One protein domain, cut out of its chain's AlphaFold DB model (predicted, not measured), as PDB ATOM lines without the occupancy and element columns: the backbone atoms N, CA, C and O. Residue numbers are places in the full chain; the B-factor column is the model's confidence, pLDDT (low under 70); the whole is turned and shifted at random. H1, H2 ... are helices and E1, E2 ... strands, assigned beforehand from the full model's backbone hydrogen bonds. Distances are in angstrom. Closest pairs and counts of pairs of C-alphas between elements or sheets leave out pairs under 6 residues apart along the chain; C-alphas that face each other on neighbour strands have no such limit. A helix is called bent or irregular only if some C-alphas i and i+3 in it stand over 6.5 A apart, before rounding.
ATOM      1  N   PRO A  44     121.124 138.132  89.650       69.81
ATOM      2  CA  PRO A  44     120.578 136.845  89.234       69.81
ATOM      3  C   PRO A  44     119.590 136.265  90.252       69.81
ATOM      4  O   PRO A  44     118.620 135.629  89.831       69.81
ATOM      5  N   ALA A  45     119.774 136.524  91.553       68.50
ATOM      6  CA  ALA A  45     118.816 136.105  92.574       68.50
ATOM      7  C   ALA A  45     117.473 136.827  92.383       68.50
ATOM      8  O   ALA A  45     116.423 136.186  92.301       68.50
ATOM      9  N   THR A  46     117.508 138.142  92.166       72.94
ATOM     10  CA  THR A  46     116.322 138.938  91.818       72.94
ATOM     11  C   THR A  46     115.592 138.401  90.576       72.94
ATOM     12  O   THR A  46     114.365 138.278  90.590       72.94
ATOM     13  N   LYS A  47     116.316 138.017  89.512       77.25
ATOM     14  CA  LYS A  47     115.702 137.424  88.303       77.25
ATOM     15  C   LYS A  47     115.064 136.066  88.566       77.25
ATOM     16  O   LYS A  47     114.007 135.767  88.016       77.25
ATOM     17  N   PHE A  48     115.701 135.230  89.380       76.94
ATOM     18  CA  PHE A  48     115.151 133.928  89.739       76.94
ATOM     19  C   PHE A  48     113.848 134.076  90.535       76.94
ATOM     20  O   PHE A  48     112.860 133.408  90.229       76.94
ATOM     21  N   ILE A  49     113.820 135.006  91.494       75.44
ATOM     22  CA  ILE A  49     112.616 135.344  92.263       75.44
ATOM     23  C   ILE A  49     111.502 135.829  91.324       75.44
ATOM     24  O   ILE A  49     110.358 135.386  91.439       75.44
ATOM     25  N   GLU A  50     111.827 136.683  90.350       77.81
ATOM     26  CA  GLU A  50     110.872 137.159  89.342       77.81
ATOM     27  C   GLU A  50     110.296 136.011  88.497       77.81
ATOM     28  O   GLU A  50     109.078 135.927  88.317       77.81
ATOM     29  N   LEU A  51     111.145 135.092  88.027       80.50
ATOM     30  CA  LEU A  51     110.722 133.927  87.248       80.50
ATOM     31  C   LEU A  51     109.830 132.986  88.056       80.50
ATOM     32  O   LEU A  51     108.777 132.581  87.568       80.50
ATOM     33  N   ARG A  52     110.203 132.663  89.298       78.75
ATOM     34  CA  ARG A  52     109.380 131.819  90.173       78.75
ATOM     35  C   ARG A  52     108.000 132.430  90.386       78.75
ATOM     36  O   ARG A  52     107.000 131.736  90.253       78.75
ATOM     37  N   ARG A  53     107.944 133.741  90.619       72.25
ATOM     38  CA  ARG A  53     106.686 134.474  90.767       72.25
ATOM     39  C   ARG A  53     105.838 134.396  89.493       72.25
ATOM     40  O   ARG A  53     104.621 134.264  89.579       72.25
ATOM     41  N   ALA A  54     106.463 134.469  88.315       79.44
ATOM     42  CA  ALA A  54     105.770 134.287  87.041       79.44
ATOM     43  C   ALA A  54     105.139 132.894  86.942       79.44
ATOM     44  O   ALA A  54     103.977 132.798  86.560       79.44
ATOM     45  N   PHE A  55     105.849 131.842  87.356       83.38
ATOM     46  CA  PHE A  55     105.306 130.481  87.377       83.38
ATOM     47  C   PHE A  55     104.197 130.289  88.414       83.38
ATOM     48  O   PHE A  55     103.171 129.708  88.085       83.38
ATOM     49  N   GLU A  56     104.356 130.815  89.629       81.69
ATOM     50  CA  GLU A  56     103.330 130.731  90.682       81.69
ATOM     51  C   GLU A  56     102.069 131.535  90.340       81.69
ATOM     52  O   GLU A  56     100.992 131.239  90.845       81.69
ATOM     53  N   SER A  57     102.181 132.537  89.463       82.00
ATOM     54  CA  SER A  57     101.019 133.279  88.969       82.00
ATOM     55  C   SER A  57     100.208 132.527  87.914       82.00
ATOM     56  O   SER A  57      99.128 132.989  87.554       82.00
ATOM     57  N   ILE A  58     100.710 131.409  87.383       85.06
ATOM     58  CA  ILE A  58      99.978 130.607  86.404       85.06
ATOM     59  C   ILE A  58      98.997 129.715  87.163       85.06
ATOM     60  O   ILE A  58      99.400 128.803  87.880       85.06
ATOM     61  N   GLU A  59      97.707 129.978  86.982       84.75
ATOM     62  CA  GLU A  59      96.613 129.184  87.535       84.75
ATOM     63  C   GLU A  59      95.961 128.358  86.420       84.75
ATOM     64  O   GLU A  59      95.844 128.805  85.275       84.75
ATOM     65  N   GLU A  60      95.551 127.134  86.751       88.88
ATOM     66  CA  GLU A  60      94.819 126.252  85.842       88.88
ATOM     67  C   GLU A  60      93.312 126.494  86.006       88.88
ATOM     68  O   GLU A  60      92.765 126.420  87.108       88.88
ATOM     69  N   ALA A  61      92.640 126.824  84.909       88.12
ATOM     70  CA  ALA A  61      91.195 126.948  84.835       88.12
ATOM     71  C   ALA A  61      90.525 125.568  84.787       88.12
ATOM     72  O   ALA A  61      91.122 124.561  84.413       88.12
ATOM     73  N   GLU A  62      89.233 125.537  85.117       88.94
ATOM     74  CA  GLU A  62      88.420 124.312  85.135       88.94
ATOM     75  C   GLU A  62      88.323 123.609  83.766       88.94
ATOM     76  O   GLU A  62      87.971 122.432  83.699       88.94
ATOM     77  N   ASP A  63      88.639 124.307  82.673       86.75
ATOM     78  CA  ASP A  63      88.685 123.770  81.310       86.75
ATOM     79  C   ASP A  63      90.059 123.184  80.923       86.75
ATOM     80  O   ASP A  63      90.236 122.732  79.789       86.75
ATOM     81  N   GLY A  64      91.025 123.178  81.849       84.44
ATOM     82  CA  GLY A  64      92.407 122.758  81.612       84.44
ATOM     83  C   GLY A  64      93.250 123.798  80.866       84.44
ATOM     84  O   GLY A  64      94.351 123.486  80.410       84.44
ATOM     85  N   SER A  65      92.750 125.028  80.693       81.75
ATOM     86  CA  SER A  65      93.550 126.144  80.183       81.75
ATOM     87  C   SER A  65      94.334 126.812  81.316       81.75
ATOM     88  O   SER A  65      93.890 126.846  82.457       81.75
ATOM     89  N   LEU A  90     107.038 139.193  99.340       56.22
ATOM     90  CA  LEU A  90     108.391 138.812  98.929       56.22
ATOM     91  C   LEU A  90     109.049 138.095 100.110       56.22
ATOM     92  O   LEU A  90     109.231 138.733 101.145       56.22
ATOM     93  N   MET A  91     109.396 136.812  99.966       59.88
ATOM     94  CA  MET A  91     110.397 136.245 100.868       59.88
ATOM     95  C   MET A  91     111.706 137.002 100.631       59.88
ATOM     96  O   MET A  91     112.098 137.190  99.475       59.88
ATOM     97  N   SER A  92     112.341 137.503 101.690       75.88
ATOM     98  CA  SER A  92     113.663 138.131 101.567       75.88
ATOM     99  C   SER A  92     114.684 137.124 101.014       75.88
ATOM    100  O   SER A  92     114.463 135.916 101.055       75.88
ATOM    101  N   GLU A  93     115.818 137.596 100.487       66.56
ATOM    102  CA  GLU A  93     116.903 136.711 100.023       66.56
ATOM    103  C   GLU A  93     117.332 135.718 101.120       66.56
ATOM    104  O   GLU A  93     117.520 134.533 100.862       66.56
ATOM    105  N   GLU A  94     117.364 136.189 102.365       76.00
ATOM    106  CA  GLU A  94     117.662 135.397 103.560       76.00
ATOM    107  C   GLU A  94     116.568 134.357 103.855       76.00
ATOM    108  O   GLU A  94     116.867 133.216 104.208       76.00
ATOM    109  N   GLU A  95     115.293 134.724 103.689       80.25
ATOM    110  CA  GLU A  95     114.159 133.804 103.846       80.25
ATOM    111  C   GLU A  95     114.136 132.740 102.746       80.25
ATOM    112  O   GLU A  95     113.822 131.578 103.015       80.25
ATOM    113  N   PHE A  96     114.510 133.110 101.520       75.00
ATOM    114  CA  PHE A  96     114.666 132.159 100.430       75.00
ATOM    115  C   PHE A  96     115.817 131.196 100.704       75.00
ATOM    116  O   PHE A  96     115.646 129.993 100.528       75.00
ATOM    117  N   GLU A  97     116.974 131.695 101.139       75.19
ATOM    118  CA  GLU A  97     118.121 130.843 101.437       75.19
ATOM    119  C   GLU A  97     117.771 129.873 102.571       75.19
ATOM    120  O   GLU A  97     117.978 128.670 102.431       75.19
ATOM    121  N   ALA A  98     117.104 130.344 103.630       80.38
ATOM    122  CA  ALA A  98     116.603 129.489 104.705       80.38
ATOM    123  C   ALA A  98     115.615 128.414 104.213       80.38
ATOM    124  O   ALA A  98     115.734 127.249 104.601       80.38
ATOM    125  N   TRP A  99     114.665 128.772 103.341       84.12
ATOM    126  CA  TRP A  99     113.754 127.807 102.713       84.12
ATOM    127  C   TRP A  99     114.510 126.795 101.840       84.12
ATOM    128  O   TRP A  99     114.288 125.591 101.954       84.12
ATOM    129  N   PHE A 100     115.443 127.260 101.009       76.31
ATOM    130  CA  PHE A 100     116.223 126.425 100.100       76.31
ATOM    131  C   PHE A 100     117.110 125.438 100.861       76.31
ATOM    132  O   PHE A 100     117.167 124.259 100.512       76.31
ATOM    133  N   HIS A 101     117.754 125.896 101.935       77.69
ATOM    134  CA  HIS A 101     118.502 125.054 102.860       77.69
ATOM    135  C   HIS A 101     117.618 123.985 103.504       77.69
ATOM    136  O   HIS A 101     118.032 122.830 103.588       77.69
ATOM    137  N   ALA A 102     116.418 124.355 103.958       80.94
ATOM    138  CA  ALA A 102     115.491 123.413 104.576       80.94
ATOM    139  C   ALA A 102     115.009 122.341 103.585       80.94
ATOM    140  O   ALA A 102     114.909 121.174 103.956       80.94
ATOM    141  N   GLU A 103     114.750 122.724 102.334       77.50
ATOM    142  CA  GLU A 103     114.210 121.829 101.305       77.50
ATOM    143  C   GLU A 103     115.286 120.925 100.680       77.50
ATOM    144  O   GLU A 103     115.067 119.737 100.457       77.50
ATOM    145  N   THR A 104     116.467 121.476 100.386       74.06
ATOM    146  CA  THR A 104     117.513 120.773  99.618       74.06
ATOM    147  C   THR A 104     118.670 120.262 100.471       74.06
ATOM    148  O   THR A 104     119.440 119.415 100.018       74.06
ATOM    149  N   GLY A 105     118.832 120.785 101.689       73.62
ATOM    150  CA  GLY A 105     119.995 120.522 102.538       73.62
ATOM    151  C   GLY A 105     121.308 121.120 102.018       73.62
ATOM    152  O   GLY A 105     122.360 120.856 102.601       73.62
ATOM    153  N   LEU A 106     121.285 121.902 100.932       70.50
ATOM    154  CA  LEU A 106     122.481 122.496 100.337       70.50
ATOM    155  C   LEU A 106     122.823 123.835 100.985       70.50
ATOM    156  O   LEU A 106     121.947 124.635 101.279       70.50
ATOM    157  N   GLY A 107     124.127 124.041 101.197       65.06
ATOM    158  CA  GLY A 107     124.726 125.118 101.988       65.06
ATOM    159  C   GLY A 107     124.617 126.539 101.413       65.06
ATOM    160  O   GLY A 107     124.951 127.496 102.101       65.06
ATOM    161  N   ALA A 108     124.243 126.646 100.144       63.62
ATOM    162  CA  ALA A 108     124.081 127.892  99.418       63.62
ATOM    163  C   ALA A 108     123.232 127.612  98.181       63.62
ATOM    164  O   ALA A 108     123.296 126.522  97.596       63.62
ATOM    165  N   ALA A 109     122.453 128.599  97.761       60.69
ATOM    166  CA  ALA A 109     121.652 128.465  96.560       60.69
ATOM    167  C   ALA A 109     122.523 128.442  95.275       60.69
ATOM    168  O   ALA A 109     123.520 129.165  95.176       60.69
ATOM    169  N   PRO A 110     122.159 127.638  94.254       57.88
ATOM    170  CA  PRO A 110     123.006 127.307  93.098       57.88
ATOM    171  C   PRO A 110     123.282 128.470  92.135       57.88
ATOM    172  O   PRO A 110     124.019 128.306  91.166       57.88
ATOM    173  N   TYR A 111     122.676 129.635  92.360       57.88
ATOM    174  CA  TYR A 111     122.902 130.843  91.565       57.88
ATOM    175  C   TYR A 111     124.043 131.716  92.104       57.88
ATOM    176  O   TYR A 111     124.424 132.692  91.457       57.88
ATOM    177  N   CYS A 112     124.635 131.374  93.251       55.38
ATOM    178  CA  CYS A 112     125.874 132.007  93.674       55.38
ATOM    179  C   CYS A 112     127.005 131.460  92.790       55.38
ATOM    180  O   CYS A 112     127.374 130.306  92.929       55.38
ATOM    181  N   HIS A 113     127.590 132.242  91.879       50.75
ATOM    182  CA  HIS A 113     128.674 131.753  91.000       50.75
ATOM    183  C   HIS A 113     129.905 131.205  91.761       50.75
ATOM    184  O   HIS A 113     130.676 130.418  91.215       50.75
ATOM    185  N   SER A 114     130.044 131.538  93.050       52.72
ATOM    186  CA  SER A 114     131.006 130.917  93.974       52.72
ATOM    187  C   SER A 114     130.729 129.417  94.238       52.72
ATOM    188  O   SER A 114     131.617 128.659  94.639       52.72
ATOM    189  N   SER A 115     129.513 128.948  93.950       52.97
ATOM    190  CA  SER A 115     129.027 127.580  94.143       52.97
ATOM    191  C   SER A 115     129.374 126.621  92.998       52.97
ATOM    192  O   SER A 115     129.000 125.449  93.063       52.97
ATOM    193  N   LEU A 116     130.140 127.047  91.978       56.75
ATOM    194  CA  LEU A 116     130.794 126.102  91.053       56.75
ATOM    195  C   LEU A 116     131.716 125.120  91.801       56.75
ATOM    196  O   LEU A 116     132.027 124.053  91.289       56.75
ATOM    197  N   SER A 117     132.078 125.439  93.046       57.62
ATOM    198  CA  SER A 117     132.730 124.538  94.000       57.62
ATOM    199  C   SER A 117     131.951 123.245  94.305       57.62
ATOM    200  O   SER A 117     132.560 122.284  94.775       57.62
TER     201      SER A 117
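AT A GLANCE: This is residues 44 to 65 and 90 to 117 of the 189 residues of the protein "Hypothetical protein" of Odontella aurita (UniProt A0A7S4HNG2). Two helices, H1 and H2, come near each other at their first residues like the arms of a loose L, without clearly touching, and a thin arm, residues 54 to 65, sticks out from the far end of H1. That arm takes in the last residues of H1 and the short strand E1, and a small helix, H3, lies at the opposite end of the length, after a link from H2. The printed part has 50 residues with three named helices and one named strand, in the order H1, E1, H2, H3; the class is mostly helix, and E1 pairs with no named strand. The whole is only just loose, close to extended, with a radius of gyration of the C-alphas of 14.1 A. The C-alphas span 45 by 21 by 20 A, and the body without the arm spans 27 by 20 by 13 A.

IN THESE COORDINATES: The longest helix, H1, holds residues 44 to 56 and measures 18.4 A from its first C-alpha, at (120.578, 136.845, 89.234), to its last. E1, residues 58 to 60, follows it. H2, residues 93 to 104, measures 16.0 A and begins with C-alpha 93 at (116.903, 136.711, 100.023). H3 is residues 113 to 117, 8.8 A long, and ends with C-alpha 117 at (132.730, 124.538, 94.000). H3 is irregular, but only just: C-alphas 114 and 117 are 6.6 A apart.

HOW THE PARTS SIT: H1 and H2 are close but not clearly touching, and their closest C-alphas, those of Ala 45 and Glu 93, are 7.7 A apart. They run the same way at a steep tilt of 68 degrees, only just short of about perpendicular, with centres 14.5 A apart. H1 and E1 meet only through their link, which is tight, with 1 residue. E1 and H2 are apart. H3 touches no helix and is apart from H1, E1 and H2. In H1 and H2 every O i to N i+4 pair is within hydrogen-bond range; in H3 it is 0 of 1, beside 1 of 2 O i to N i+3 pairs.

THE WHOLE: The two C-alphas farthest apart are those of Asp 63 and Ser 117, at 45.8 A. Residues 66 to 89 are not printed, and C-alphas 65 and 90 are 27.1 A apart across this cut, in the link from E1 to H2. The link from H2 to H3 is short, with 8 residues, and no link that is printed whole is long. The mean pLDDT of the printed part is 73.1. The model's confidence is under 70 at residues 44 to 45, 90 to 91, 93 and 107 to 117, and the mean pLDDT of H3 is 54.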